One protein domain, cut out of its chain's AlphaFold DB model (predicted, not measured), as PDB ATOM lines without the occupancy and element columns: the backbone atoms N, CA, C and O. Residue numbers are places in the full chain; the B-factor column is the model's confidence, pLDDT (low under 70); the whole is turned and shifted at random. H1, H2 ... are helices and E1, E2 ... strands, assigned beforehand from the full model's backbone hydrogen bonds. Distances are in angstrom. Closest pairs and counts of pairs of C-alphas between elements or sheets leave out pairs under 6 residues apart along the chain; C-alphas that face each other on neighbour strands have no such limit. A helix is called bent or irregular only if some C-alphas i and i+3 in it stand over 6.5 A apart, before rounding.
ATOM      1  N   LYS A 329      32.643  20.087 256.460       80.19
ATOM      2  CA  LYS A 329      31.419  19.406 256.029       80.19
ATOM      3  C   LYS A 329      31.117  19.689 254.563       80.19
ATOM      4  O   LYS A 329      31.099  20.843 254.136       80.19
ATOM      5  N   MET A 330      30.850  18.643 253.781       81.25
ATOM      6  CA  MET A 330      30.590  18.753 252.341       81.25
ATOM      7  C   MET A 330      29.090  18.715 252.035       81.25
ATOM      8  O   MET A 330      28.375  17.826 252.487       81.25
ATOM      9  N   ILE A 331      28.616  19.641 251.200       85.88
ATOM     10  CA  ILE A 331      27.205  19.765 250.816       85.88
ATOM     11  C   ILE A 331      27.075  19.689 249.294       85.88
ATOM     12  O   ILE A 331      27.640  20.500 248.564       85.88
ATOM     13  N   ALA A 332      26.292  18.730 248.802       82.88
ATOM     14  CA  ALA A 332      25.944  18.632 247.386       82.88
ATOM     15  C   ALA A 332      24.761  19.536 247.018       82.88
ATOM     16  O   ALA A 332      23.716  19.496 247.671       82.88
ATOM     17  N   PHE A 333      24.909  20.288 245.924       82.94
ATOM     18  CA  PHE A 333      23.843  21.083 245.318       82.94
ATOM     19  C   PHE A 333      23.391  20.441 244.003       82.94
ATOM     20  O   PHE A 333      24.190  20.190 243.097       82.94
ATOM     21  N   ASN A 334      22.087  20.181 243.889       75.12
ATOM     22  CA  ASN A 334      21.505  19.547 242.700       75.12
ATOM     23  C   ASN A 334      21.479  20.483 241.488       75.12
ATOM     24  O   ASN A 334      21.569  20.017 240.353       75.12
ATOM     25  N   GLN A 335      21.404  21.788 241.739       80.81
ATOM     26  CA  GLN A 335      21.554  22.838 240.742       80.81
ATOM     27  C   GLN A 335      22.759  23.704 241.129       80.81
ATOM     28  O   GLN A 335      22.847  24.090 242.297       80.81
ATOM     29  N   PRO A 336      23.678  24.004 240.192       83.25
ATOM     30  CA  PRO A 336      24.776  24.929 240.441       83.25
ATOM     31  C   PRO A 336      24.282  26.249 241.042       83.25
ATOM     32  O   PRO A 336      23.324  26.842 240.547       83.25
ATOM     33  N   THR A 337      24.940  26.713 242.101       90.06
ATOM     34  CA  THR A 337      24.664  28.002 242.748       90.06
ATOM     35  C   THR A 337      25.933  28.844 242.824       90.06
ATOM     36  O   THR A 337      27.038  28.343 242.624       90.06
ATOM     37  N   THR A 338      25.780  30.134 243.104       93.44
ATOM     38  CA  THR A 338      26.897  31.048 243.359       93.44
ATOM     39  C   THR A 338      26.969  31.400 244.834       93.44
ATOM     40  O   THR A 338      25.971  31.314 245.555       93.44
ATOM     41  N   ILE A 339      28.154  31.802 245.288       94.38
ATOM     42  CA  ILE A 339      28.363  32.180 246.686       94.38
ATOM     43  C   ILE A 339      27.634  33.487 247.013       94.38
ATOM     44  O   ILE A 339      27.132  33.639 248.117       94.38
ATOM     45  N   GLU A 340      27.469  34.381 246.033       95.31
ATOM     46  CA  GLU A 340      26.674  35.606 246.151       95.31
ATOM     47  C   GLU A 340      25.196  35.300 246.411       95.31
ATOM     48  O   GLU A 340      24.593  35.915 247.284       95.31
ATOM     49  N   LYS A 341      24.624  34.295 245.731       94.38
ATOM     50  CA  LYS A 341      23.236  33.872 245.969       94.38
ATOM     51  C   LYS A 341      23.051  33.298 247.374       94.38
ATOM     52  O   LYS A 341      22.010  33.510 247.989       94.38
ATOM     53  N   ILE A 342      24.044  32.562 247.877       95.00
ATOM     54  CA  ILE A 342      24.029  32.071 249.261       95.00
ATOM     55  C   ILE A 342      24.161  33.247 250.234       95.00
ATOM     56  O   ILE A 342      23.364  33.353 251.156       95.00
ATOM     57  N   TYR A 343      25.093  34.173 250.002       95.94
ATOM     58  CA  TYR A 343      25.230  35.375 250.823       95.94
ATOM     59  C   TYR A 343      23.926  36.173 250.895       95.94
ATOM     60  O   TYR A 343      23.491  36.516 251.988       95.94
ATOM     61  N   ASP A 344      23.246  36.405 249.772       95.62
ATOM     62  CA  ASP A 344      21.985  37.148 249.768       95.62
ATOM     63  C   ASP A 344      20.884  36.491 250.605       95.62
ATOM     64  O   ASP A 344      20.094  37.202 251.227       95.62
ATOM     65  N   ALA A 345      20.853  35.157 250.654       95.06
ATOM     66  CA  ALA A 345      19.919  34.411 251.488       95.06
ATOM     67  C   ALA A 345      20.304  34.447 252.980       95.06
ATOM     68  O   ALA A 345      19.427  34.516 253.839       95.06
ATOM     69  N   TYR A 346      21.604  34.429 253.292       95.38
ATOM     70  CA  TYR A 346      22.119  34.276 254.658       95.38
ATOM     71  C   TYR A 346      22.547  35.584 255.338       95.38
ATOM     72  O   TYR A 346      22.738  35.588 256.547       95.38
ATOM     73  N   LYS A 347      22.678  36.709 254.625       94.38
ATOM     74  CA  LYS A 347      23.218  37.979 255.163       94.38
ATOM     75  C   LYS A 347      22.479  38.535 256.384       94.38
ATOM     76  O   LYS A 347      23.080  39.253 257.170       94.38
ATOM     77  N   ASN A 348      21.191  38.213 256.530       93.19
ATOM     78  CA  ASN A 348      20.362  38.625 257.667       93.19
ATOM     79  C   ASN A 348      20.284  37.564 258.775       93.19
ATOM     80  O   ASN A 348      19.595  37.783 259.772       93.19
ATOM     81  N   LEU A 349      20.917  36.402 258.583       91.44
ATOM     82  CA  LEU A 349      20.922  35.344 259.580       91.44
ATOM     83  C   LEU A 349      21.683  35.837 260.805       91.44
ATOM     84  O   LEU A 349      22.823  36.289 260.700       91.44
ATOM     85  N   ASP A 350      21.023  35.777 261.951       85.81
ATOM     86  CA  ASP A 350      21.630  36.099 263.232       85.81
ATOM     87  C   ASP A 350      22.267  34.834 263.799       85.81
ATOM     88  O   ASP A 350      21.624  33.781 263.816       85.81
ATOM     89  N   THR A 351      23.527  34.917 264.209       85.19
ATOM     90  CA  THR A 351      24.258  33.792 264.801       85.19
ATOM     91  C   THR A 351      25.042  34.277 266.019       85.19
ATOM     92  O   THR A 351      25.287  35.481 266.119       85.19
ATOM     93  N   PRO A 352      25.482  33.378 266.918       79.00
ATOM     94  CA  PRO A 352      26.365  33.754 268.027       79.00
ATOM     95  C   PRO A 352      27.633  34.508 267.584       79.00
ATOM     96  O   PRO A 352      28.119  35.369 268.305       79.00
ATOM     97  N   LEU A 353      28.117  34.269 266.358       82.19
ATOM     98  CA  LEU A 353      29.278  34.949 265.765       82.19
ATOM     99  C   LEU A 353      28.908  36.192 264.928       82.19
ATOM    100  O   LEU A 353      29.682  36.641 264.082       82.19
ATOM    101  N   GLY A 354      27.693  36.718 265.097       85.88
ATOM    102  CA  GLY A 354      27.133  37.769 264.250       85.88
ATOM    103  C   GLY A 354      26.626  37.261 262.895       85.88
ATOM    104  O   GLY A 354      26.593  36.063 262.600       85.88
ATOM    105  N   SER A 355      26.174  38.185 262.051       91.25
ATOM    106  CA  SER A 355      25.706  37.873 260.698       91.25
ATOM    107  C   SER A 355      26.864  37.660 259.726       91.25
ATOM    108  O   SER A 355      27.905  38.305 259.853       91.25
ATOM    109  N   PRO A 356      26.693  36.813 258.699       94.81
ATOM    110  CA  PRO A 356      27.800  36.480 257.825       94.81
ATOM    111  C   PRO A 356      28.150  37.588 256.829       94.81
ATOM    112  O   PRO A 356      27.316  38.414 256.448       94.81
ATOM    113  N   TYR A 357      29.380  37.544 256.318       95.88
ATOM    114  CA  TYR A 357      29.867  38.421 255.249       95.88
ATOM    115  C   TYR A 357      30.733  37.670 254.236       95.88
ATOM    116  O   TYR A 357      31.222  36.576 254.490       95.88
ATOM    117  N   LEU A 358      30.916  38.244 253.047       96.94
ATOM    118  CA  LEU A 358      31.797  37.684 252.027       96.94
ATOM    119  C   LEU A 358      33.235  38.146 252.239       96.94
ATOM    120  O   LEU A 358      33.482  39.334 252.434       96.94
ATOM    121  N   ALA A 359      34.193  37.236 252.082       94.44
ATOM    122  CA  ALA A 359      35.616  37.540 252.129       94.44
ATOM    123  C   ALA A 359      36.421  36.760 251.081       94.44
ATOM    124  O   ALA A 359      35.990  35.735 250.542       94.44
ATOM    125  N   LYS A 360      37.624  37.260 250.788       90.56
ATOM    126  CA  LYS A 360      38.683  36.500 250.115       90.56
ATOM    127  C   LYS A 360      39.581  35.864 251.164       90.56
ATOM    128  O   LYS A 360      40.022  36.546 252.085       90.56
ATOM    129  N   MET A 361      39.920  34.601 250.957       80.81
ATOM    130  CA  MET A 361      40.855  33.850 251.793       80.81
ATOM    131  C   MET A 361      42.254  33.857 251.154       80.81
ATOM    132  O   MET A 361      42.384  33.987 249.936       80.81
ATOM    133  N   LYS A 362      43.321  33.724 251.948       74.25
ATOM    134  CA  LYS A 362      44.703  33.593 251.441       74.25
ATOM    135  C   LYS A 362      44.991  32.193 250.896       74.25
ATOM    136  O   LYS A 362      45.750  32.054 249.942       74.25
ATOM    137  N   THR A 363      44.376  31.179 251.494       71.69
ATOM    138  CA  THR A 363      44.615  29.751 251.230       71.69
ATOM    139  C   THR A 363      43.828  29.203 250.040       71.69
ATOM    140  O   THR A 363      44.073  28.083 249.599       71.69
ATOM    141  N   MET A 364      42.891  29.976 249.486       74.31
ATOM    142  CA  MET A 364      42.021  29.538 248.395       74.31
ATOM    143  C   MET A 364      41.658  30.694 247.461       74.31
ATOM    144  O   MET A 364      41.636  31.859 247.851       74.31
ATOM    145  N   ARG A 365      41.381  30.367 246.193       75.25
ATOM    146  CA  ARG A 365      41.061  31.367 245.159       75.25
ATOM    147  C   ARG A 365      39.606  31.834 245.221       75.25
ATOM    148  O   ARG A 365      39.312  32.955 244.811       75.25
ATOM    149  N   GLN A 366      38.703  30.969 245.678       80.38
ATOM    150  CA  GLN A 366      37.271  31.242 245.725       80.38
ATOM    151  C   GLN A 366      36.935  32.215 246.866       80.38
ATOM    152  O   GLN A 366      37.662  32.321 247.854       80.38
ATOM    153  N   LYS A 367      35.820  32.938 246.721       92.25
ATOM    154  CA  LYS A 367      35.254  33.727 247.823       92.25
ATOM    155  C   LYS A 367      34.604  32.779 248.829       92.25
ATOM    156  O   LYS A 367      34.050  31.752 248.431       92.25
ATOM    157  N   ALA A 368      34.624  33.166 250.094       93.12
ATOM    158  CA  ALA A 368      33.970  32.440 251.169       93.12
ATOM    159  C   ALA A 368      32.970  33.348 251.895       93.12
ATOM    160  O   ALA A 368      33.171  34.558 251.991       93.12
ATOM    161  N   LEU A 369      31.890  32.746 252.376       96.12
ATOM    162  CA  LEU A 369      30.963  33.319 253.339       96.12
ATOM    163  C   LEU A 369      31.509  33.033 254.742       96.12
ATOM    164  O   LEU A 369      31.686  31.868 255.081       96.12
ATOM    165  N   ILE A 370      31.793  34.064 255.526       94.56
ATOM    166  CA  ILE A 370      32.420  33.985 256.849       94.56
ATOM    167  C   ILE A 370      31.382  34.271 257.936       94.56
ATOM    168  O   ILE A 370      30.587  35.194 257.771       94.56
ATOM    169  N   PHE A 371      31.415  33.505 259.028       91.69
ATOM    170  CA  PHE A 371      30.682  33.734 260.278       91.69
ATOM    171  C   PHE A 371      31.716  33.910 261.403       91.69
ATOM    172  O   PHE A 371      32.463  32.967 261.665       91.69
ATOM    173  N   GLY A 372      31.785  35.087 262.028       88.75
ATOM    174  CA  GLY A 372      32.899  35.497 262.905       88.75
ATOM    175  C   GLY A 372      33.920  36.395 262.183       88.75
ATOM    176  O   GLY A 372      33.614  36.900 261.102       88.75
ATOM    177  N   PRO A 373      35.142  36.608 262.693       86.88
ATOM    178  CA  PRO A 373      35.745  35.938 263.843       86.88
ATOM    179  C   PRO A 373      35.182  36.380 265.194       86.88
ATOM    180  O   PRO A 373      34.566  37.442 265.294       86.88
ATOM    181  N   ASP A 374      35.389  35.535 266.200       77.25
ATOM    182  CA  ASP A 374      35.228  35.879 267.615       77.25
ATOM    183  C   ASP A 374      36.485  36.558 268.199       77.25
ATOM    184  O   ASP A 374      37.469  36.796 267.492       77.25
ATOM    185  N   ASP A 375      36.470  36.836 269.507       74.00
ATOM    186  CA  ASP A 375      37.580  37.468 270.240       74.00
ATOM    187  C   ASP A 375      38.880  36.633 270.253       74.00
ATOM    188  O   ASP A 375      39.955  37.161 270.535       74.00
ATOM    189  N   SER A 376      38.799  35.335 269.945       67.75
ATOM    190  CA  SER A 376      39.936  34.409 269.861       67.75
ATOM    191  C   SER A 376      40.423  34.172 268.425       67.75
ATOM    192  O   SER A 376      41.363  33.405 268.202       67.75
ATOM    193  N   GLY A 377      39.808  34.831 267.438       76.75
ATOM    194  CA  GLY A 377      40.135  34.676 266.023       76.75
ATOM    195  C   GLY A 377      39.526  33.429 265.369       76.75
ATOM    196  O   GLY A 377      39.889  33.099 264.234       76.75
ATOM    197  N   GLN A 378      38.604  32.731 266.042       79.06
ATOM    198  CA  GLN A 378      37.913  31.563 265.500       79.06
ATOM    199  C   GLN A 378      36.722  31.965 264.631       79.06
ATOM    200  O   GLN A 378      35.980  32.895 264.938       79.06
ATOM    201  N   TYR A 379      36.525  31.254 263.519       86.06
ATOM    202  CA  TYR A 379      35.399  31.486 262.616       86.06
ATOM    203  C   TYR A 379      35.010  30.242 261.819       86.06
ATOM    204  O   TYR A 379      35.795  29.315 261.591       86.06
ATOM    205  N   LEU A 380      33.774  30.266 261.319       90.44
ATOM    206  CA  LEU A 380      33.291  29.323 260.318       90.44
ATOM    207  C   LEU A 380      33.321  29.972 258.940       90.44
ATOM    208  O   LEU A 380      33.027  31.157 258.780       90.44
ATOM    209  N   TYR A 381      33.633  29.183 257.918       92.00
ATOM    210  CA  TYR A 381      33.651  29.659 256.542       92.00
ATOM    211  C   TYR A 381      32.998  28.655 255.601       92.00
ATOM    212  O   TYR A 381      33.240  27.454 255.664       92.00
ATOM    213  N   PHE A 382      32.158  29.153 254.700       94.56
ATOM    214  CA  PHE A 382      31.500  28.361 253.675       94.56
ATOM    215  C   PHE A 382      31.943  28.803 252.286       94.56
ATOM    216  O   PHE A 382      31.876  29.986 251.953       94.56
ATOM    217  N   TRP A 383      32.349  27.865 251.436       91.69
ATOM    218  CA  TRP A 383      32.689  28.161 250.047       91.69
ATOM    219  C   TRP A 383      32.146  27.120 249.085       91.69
ATOM    220  O   TRP A 383      31.819  25.997 249.462       91.69
ATOM    221  N   LEU A 384      32.071  27.506 247.814       87.12
ATOM    222  CA  LEU A 384      31.669  26.628 246.723       87.12
ATOM    223  C   LEU A 384      32.876  26.283 245.853       87.12
ATOM    224  O   LEU A 384      33.803  27.081 245.704       87.12
ATOM    225  N   ASN A 385      32.849  25.104 245.240       81.00
ATOM    226  CA  ASN A 385      33.772  24.788 244.157       81.00
ATOM    227  C   ASN A 385      33.468  25.616 242.895       81.00
ATOM    228  O   ASN A 385      32.396  26.199 242.755       81.00
ATOM    229  N   ASP A 386      34.379  25.584 241.920       74.38
ATOM    230  CA  ASP A 386      34.260  26.375 240.683       74.38
ATOM    231  C   ASP A 386      32.980  26.082 239.879       74.38
ATOM    232  O   ASP A 386      32.492  26.927 239.136       74.38
ATOM    233  N   LYS A 387      32.419  24.876 240.030       76.12
ATOM    234  CA  LYS A 387      31.179  24.454 239.360       76.12
ATOM    235  C   LYS A 387      29.910  24.831 240.130       76.12
ATOM    236  O   LYS A 387      28.822  24.549 239.636       76.12
ATOM    237  N   GLY A 388      30.022  25.378 241.341       82.25
ATOM    238  CA  GLY A 388      28.887  25.744 242.191       82.25
ATOM    239  C   GLY A 388      28.014  24.569 242.644       82.25
ATOM    240  O   GLY A 388      26.906  24.784 243.128       82.25
ATOM    241  N   ASN A 389      28.461  23.327 242.445       80.38
ATOM    242  CA  ASN A 389      27.678  22.118 242.716       80.38
ATOM    243  C   ASN A 389      28.094  21.405 244.011       80.38
ATOM    244  O   ASN A 389      27.433  20.452 244.427       80.38
ATOM    245  N   LEU A 390      29.176  21.864 244.645       81.75
ATOM    246  CA  LEU A 390      29.621  21.416 245.959       81.75
ATOM    247  C   LEU A 390      29.971  22.614 246.821       81.75
ATOM    248  O   LEU A 390      30.750  23.467 246.401       81.75
ATOM    249  N   GLY A 391      29.409  22.622 248.022       87.94
ATOM    250  CA  GLY A 391      29.779  23.517 249.098       87.94
ATOM    251  C   GLY A 391      30.573  22.805 250.175       87.94
ATOM    252  O   GLY A 391      30.442  21.595 250.365       87.94
ATOM    253  N   TYR A 392      31.377  23.579 250.880       88.00
ATOM    254  CA  TYR A 392      32.233  23.131 251.961       88.00
ATOM    255  C   TYR A 392      32.074  24.113 253.112       88.00
ATOM    256  O   TYR A 392      32.241  25.311 252.904       88.00
ATOM    257  N   LEU A 393      31.704  23.616 254.290       89.69
ATOM    258  CA  LEU A 393      31.584  24.385 255.525       89.69
ATOM    259  C   LEU A 393      32.728  23.984 256.454       89.69
ATOM    260  O   LEU A 393      32.718  22.877 256.988       89.69
ATOM    261  N   GLY A 394      33.704  24.869 256.605       83.69
ATOM    262  CA  GLY A 394      34.903  24.670 257.405       83.69
ATOM    263  C   GLY A 394      34.893  25.441 258.724       83.69
ATOM    264  O   GLY A 394      34.198  26.449 258.853       83.69
ATOM    265  N   TYR A 395      35.711  24.973 259.664       81.81
ATOM    266  CA  TYR A 395      36.131  25.687 260.873       81.81
ATOM    267  C   TYR A 395      37.624  26.035 260.795       81.81
ATOM    268  O   TYR A 395      38.406  25.279 260.210       81.81
ATOM    269  N   THR A 396      38.028  27.176 261.357       77.56
ATOM    270  CA  THR A 396      39.441  27.504 261.582       77.56
ATOM    271  C   THR A 396      39.608  28.559 262.679       77.56
ATOM    272  O   THR A 396      38.735  29.397 262.883       77.56
ATOM    273  N   PHE A 397      40.764  28.536 263.342       73.50
ATOM    274  CA  PHE A 397      41.229  29.538 264.311       73.50
ATOM    275  C   PHE A 397      42.258  30.514 263.705       73.50
ATOM    276  O   PHE A 397      42.894  31.300 264.400       73.50
ATOM    277  N   LEU A 398      42.486  30.436 262.391       77.44
ATOM    278  CA  LEU A 398      43.513  31.212 261.699       77.44
ATOM    279  C   LEU A 398      42.899  32.488 261.110       77.44
ATOM    280  O   LEU A 398      42.654  32.561 259.901       77.44
ATOM    281  N   GLU A 399      42.648  33.506 261.942       79.38
ATOM    282  CA  GLU A 399      42.097  34.804 261.497       79.38
ATOM    283  C   GLU A 399      42.914  35.401 260.341       79.38
ATOM    284  O   GLU A 399      42.370  35.868 259.337       79.38
ATOM    285  N   TRP A 400      44.243  35.271 260.408       76.38
ATOM    286  CA  TRP A 400      45.159  35.752 259.375       76.38
ATOM    287  C   TRP A 400      44.906  35.151 257.984       76.38
ATOM    288  O   TRP A 400      45.397  35.709 256.991       76.38
ATOM    289  N   ALA A 401      44.188  34.026 257.880       83.69
ATOM    290  CA  ALA A 401      43.828  33.411 256.609       83.69
ATOM    291  C   ALA A 401      42.748  34.209 255.856       83.69
ATOM    292  O   ALA A 401      42.647  34.073 254.631       83.69
ATOM    293  N   ILE A 402      42.018  35.109 256.528       87.19
ATOM    294  CA  ILE A 402      41.164  36.105 255.877       87.19
ATOM    295  C   ILE A 402      42.075  37.155 255.226       87.19
ATOM    296  O   ILE A 402      42.817  37.885 255.877       87.19
ATOM    297  N   LYS A 403      42.054  37.226 253.891       85.94
ATOM    298  CA  LYS A 403      42.859  38.192 253.130       85.94
ATOM    299  C   LYS A 403      42.214  39.570 253.119       85.94
ATOM    300  O   LYS A 403      42.908  40.569 253.270       85.94
ATOM    301  N   GLN A 404      40.918  39.615 252.810       90.19
ATOM    302  CA  GLN A 404      40.182  40.864 252.638       90.19
ATOM    303  C   GLN A 404      38.666  40.623 252.738       90.19
ATOM    304  O   GLN A 404      38.146  39.833 251.937       90.19
ATOM    305  N   PRO A 405      37.940  41.328 253.626       91.88
ATOM    306  CA  PRO A 405      36.481  41.350 253.604       91.88
ATOM    307  C   PRO A 405      35.980  42.084 252.349       91.88
ATOM    308  O   PRO A 405      36.489  43.138 251.968       91.88
ATOM    309  N   LEU A 406      34.997  41.495 251.671       93.56
ATOM    310  CA  LEU A 406      34.329  42.051 250.488       93.56
ATOM    311  C   LEU A 406      33.025  42.764 250.850       93.56
ATOM    312  O   LEU A 406      32.614  43.683 250.148       93.56
ATOM    313  N   THR A 407      32.381  42.331 251.932       94.50
ATOM    314  CA  THR A 407      31.219  42.981 252.542       94.50
ATOM    315  C   THR A 407      31.438  43.088 254.049       94.50
ATOM    316  O   THR A 407      32.337  42.445 254.586       94.50
ATOM    317  N   GLN A 408      30.612  43.883 254.725       92.06
ATOM    318  CA  GLN A 408      30.570  43.948 256.188       92.06
ATOM    319  C   GLN A 408      29.417  43.081 256.722       92.06
ATOM    320  O   GLN A 408      28.418  42.914 256.005       92.06
ATOM    321  N   PRO A 409      29.535  42.521 257.936       91.00
ATOM    322  CA  PRO A 409      28.425  41.844 258.592       91.00
ATOM    323  C   PRO A 409      27.295  42.843 258.871       91.00
ATOM    324  O   PRO A 409      27.546  43.969 259.297       91.00
ATOM    325  N   ILE A 410      26.043  42.446 258.619       92.31
ATOM    326  CA  ILE A 410      24.875  43.309 258.882       92.31
ATOM    327  C   ILE A 410      24.698  43.521 260.388       92.31
ATOM    328  O   ILE A 410      24.485  44.644 260.840       92.31
ATOM    329  N   LYS A 411      24.810  42.436 261.155       88.00
ATOM    330  CA  LYS A 411      24.947  42.460 262.608       88.00
ATOM    331  C   LYS A 411      26.375  42.035 262.937       88.00
ATOM    332  O   LYS A 411      26.708  40.881 262.660       88.00
ATOM    333  N   PRO A 412      27.234  42.933 263.437       84.75
ATOM    334  CA  PRO A 412      28.572  42.539 263.845       84.75
ATOM    335  C   PRO A 412      28.488  41.548 265.006       84.75
ATOM    336  O   PRO A 412      27.511  41.545 265.759       84.75
ATOM    337  N   TYR A 413      29.521  40.721 265.140       82.38
ATOM    338  CA  TYR A 413      29.745  39.973 266.368       82.38
ATOM    339  C   TYR A 413      29.758  40.949 267.551       82.38
ATOM    340  O   TYR A 413      30.318  42.044 267.445       82.38
ATOM    341  N   ASN A 414      29.091  40.576 268.641       74.25
ATOM    342  CA  ASN A 414      29.112  41.339 269.878       74.25
ATOM    343  C   ASN A 414      30.088  40.644 270.837       74.25
ATOM    344  O   ASN A 414      29.732  39.576 271.338       74.25
ATOM    345  N   PRO A 415      31.286  41.215 271.067       65.62
ATOM    346  CA  PRO A 415      32.272  40.660 271.988       65.62
ATOM    347  C   PRO A 415      31.675  40.432 273.369       65.62
ATOM    348  O   PRO A 415      30.870  41.243 273.848       65.62
ATOM    349  N   TYR A 416      32.089  39.359 274.035       63.03
ATOM    350  CA  TYR A 416      31.638  39.110 275.399       63.03
ATOM    351  C   TYR A 416      32.277  40.153 276.324       63.03
ATOM    352  O   TYR A 416      33.489  40.197 276.512       63.03
ATOM    353  N   SER A 417      31.454  41.023 276.912       50.62
ATOM    354  CA  SER A 417      31.915  42.071 277.834       50.62
ATOM    355  C   SER A 417      32.139  41.572 279.270       50.62
ATOM    356  O   SER A 417      32.458  42.372 280.149       50.62
ATOM    357  N   GLY A 418      31.895  40.284 279.531       49.97
ATOM    358  CA  GLY A 418      31.933  39.675 280.857       49.97
ATOM    359  C   GLY A 418      33.329  39.214 281.286       49.97
ATOM    360  O   GLY A 418      34.127  38.718 280.493       49.97
ATOM    361  N   SER A 419      33.616  39.334 282.584       50.53
ATOM    362  CA  SER A 419      34.756  38.685 283.250       50.53
ATOM    363  C   SER A 419      34.485  37.212 283.601       50.53
ATOM    364  O   SER A 419      35.290  36.603 284.299       50.53
ATOM    365  N   ASP A 420      33.334  36.665 283.194       58.53
ATOM    366  CA  ASP A 420      32.876  35.321 283.544       58.53
ATOM    367  C   ASP A 420      33.485  34.280 282.591       58.53
ATOM    368  O   ASP A 420      33.289  34.324 281.375       58.53
ATOM    369  N   ILE A 421      34.253  33.342 283.143       53.94
ATOM    370  CA  ILE A 421      34.892  32.263 282.384       53.94
ATOM    371  C   ILE A 421      33.846  31.355 281.740       53.94
ATOM    372  O   ILE A 421      34.071  30.851 280.638       53.94
ATOM    373  N   ALA A 422      32.685  31.185 282.382       56.97
ATOM    374  CA  ALA A 422      31.602  30.397 281.818       56.97
ATOM    375  C   ALA A 422      31.239  30.913 280.419       56.97
ATOM    376  O   ALA A 422      31.212  30.132 279.476       56.97
ATOM    377  N   GLU A 423      31.083  32.228 280.251       57.84
ATOM    378  CA  GLU A 423      30.736  32.843 278.964       57.84
ATOM    379  C   GLU A 423      31.828  32.649 277.896       57.84
ATOM    380  O   GLU A 423      31.507  32.402 276.735       57.84
ATOM    381  N   LYS A 424      33.114  32.673 278.277       57.28
ATOM    382  CA  LYS A 424      34.239  32.451 277.346       57.28
ATOM    383  C   LYS A 424      34.364  30.994 276.885       57.28
ATOM    384  O   LYS A 424      34.692  30.752 275.727       57.28
ATOM    385  N   LEU A 425      34.079  30.026 277.760       58.31
ATOM    386  CA  LEU A 425      34.109  28.590 277.438       58.31
ATOM    387  C   LEU A 425      32.958  28.172 276.507       58.31
ATOM    388  O   LEU A 425      33.086  27.220 275.738       58.31
ATOM    389  N   CYS A 426      31.846  28.911 276.528       62.78
ATOM    390  CA  CYS A 426      30.696  28.641 275.668       62.78
ATOM    391  C   CYS A 426      31.012  28.834 274.181       62.78
ATOM    392  O   CYS A 426      30.476  28.101 273.359       62.78
ATOM    393  N   ILE A 427      31.941  29.729 273.837       61.78
ATOM    394  CA  ILE A 427      32.247  30.122 272.453       61.78
ATOM    395  C   ILE A 427      32.685  28.927 271.591       61.78
ATOM    396  O   ILE A 427      32.174  28.718 270.489       61.78
ATOM    397  N   SER A 428      33.580  28.087 272.108       62.38
ATOM    398  CA  SER A 428      34.065  26.901 271.392       62.38
ATOM    399  C   SER A 428      32.951  25.864 271.167       62.38
ATOM    400  O   SER A 428      32.838  25.282 270.084       62.38
ATOM    401  N   SER A 429      32.074  25.672 272.158       66.62
ATOM    402  CA  SER A 429      30.884  24.814 272.038       66.62
ATOM    403  C   SER A 429      29.851  25.405 271.069       66.62
ATOM    404  O   SER A 429      29.276  24.682 270.249       66.62
ATOM    405  N   ASP A 430      29.680  26.727 271.091       70.56
ATOM    406  CA  ASP A 430      28.787  27.482 270.216       70.56
ATOM    407  C   ASP A 430      29.218  27.365 268.762       70.56
ATOM    408  O   ASP A 430      28.374  27.182 267.890       70.56
ATOM    409  N   ILE A 431      30.520  27.393 268.480       75.69
ATOM    410  CA  ILE A 431      31.057  27.198 267.132       75.69
ATOM    411  C   ILE A 431      30.779  25.781 266.624       75.69
ATOM    412  O   ILE A 431      30.313  25.613 265.490       75.69
ATOM    413  N   MET A 432      31.008  24.757 267.451       76.19
ATOM    414  CA  MET A 432      30.711  23.359 267.105       76.19
ATOM    415  C   MET A 432      29.215  23.160 266.825       76.19
ATOM    416  O   MET A 432      28.821  22.535 265.827       76.19
ATOM    417  N   LEU A 433      28.364  23.730 267.683       78.25
ATOM    418  CA  LEU A 433      26.918  23.694 267.531       78.25
ATOM    419  C   LEU A 433      26.473  24.459 266.282       78.25
ATOM    420  O   LEU A 433      25.699  23.928 265.479       78.25
TER     421      LEU A 433
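AT A GLANCE: This is residues 329 to 433 of the 624 residues of an uncharacterized protein of Clostridiales bacterium (UniProt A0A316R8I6). A strongly twisted sheet of six strands has one short helix, H1, over one face along strand E3, while a second helix, H2, extends beyond one end of the sheet and reaches it with its last turns near the start of E4. A long stretch with no named element, residues 406 to 420, leads out from edge strand E6 to H2, and residues 417 to 423 stick out at the tip. The printed part has 105 residues, with two named helices and six named strands in the order E1 H1 E2 E3 E4 E5 E6 H2; across the sheet the strands run E1 E5 E4 E3 E2 E6, all antiparallel. The class is mixed, helices and strands, with under half of the residues, 52 of 105, in named elements. The whole is compact, with a radius of gyration of the C-alphas of 14.1 A, yet elongated, spanning 46 by 24 by 24 A.

IN THESE COORDINATES: E1, residues 329 to 332, begins at C-alpha 329 (31.419, 19.406, 256.029). H1 is residues 339 to 346, from C-alpha 339 at (28.363, 32.180, 246.686). E2 is residues 357 to 361 and E3 residues 367 to 371. E4, residues 379 to 384, is 17.0 A long, and E5, residues 390 to 396, 19.4 A. E6 is residues 402 to 405. H2, residues 421 to 433, is 18.9 A long and ends at C-alpha 433 (26.918, 23.694, 267.531).

HOW THE PARTS SIT: Edge strand E1 is antiparallel to E5, with N 329 and O 393 2.8 A apart. E2, E3, E4 and E5 form a meander, each strand the antiparallel neighbour of the one before, and each step is a hairpin. Within hydrogen-bond range are N 359 and O 368 at 2.9 A between E2 and E3, N 382 and O 369 at 2.8 A between E3 and E4, and N 394 and O 381 at 2.8 A between E4 and E5. E5 and E6 are apart; E6 is the other edge strand, antiparallel to E2, with N 360 and O 404 2.9 A apart. H1 is on the sheet at a height of 8.7 A, over E3, and runs along the strands, at 2 degrees to E3 on the local plane. The closest C-alphas of H1 and E3, Tyr 343 and Leu 369, are 6.6 A apart. H2 only grazes the sheet, with residues 428 to 432; its closest C-alpha to E4 is Ile 431, 7.5 A from that of Leu 380. H1 and H2 are apart. Every O i to N i+4 pair of H1 is within hydrogen-bond range, against 6 of 9 in H2. H2 is neither bent nor irregular, but only just: C-alphas 425 and 428 are 6.3 A apart.

THE WHOLE: The two C-alphas farthest apart, of Gln 335 and Ser 419, are 47.2 A apart. The printed part has no cut. The link from E6 to H2, 15 residues, is long. Mean pLDDT of the printed part is 81.7; residue 376 and residues 415 to 429 are under 70.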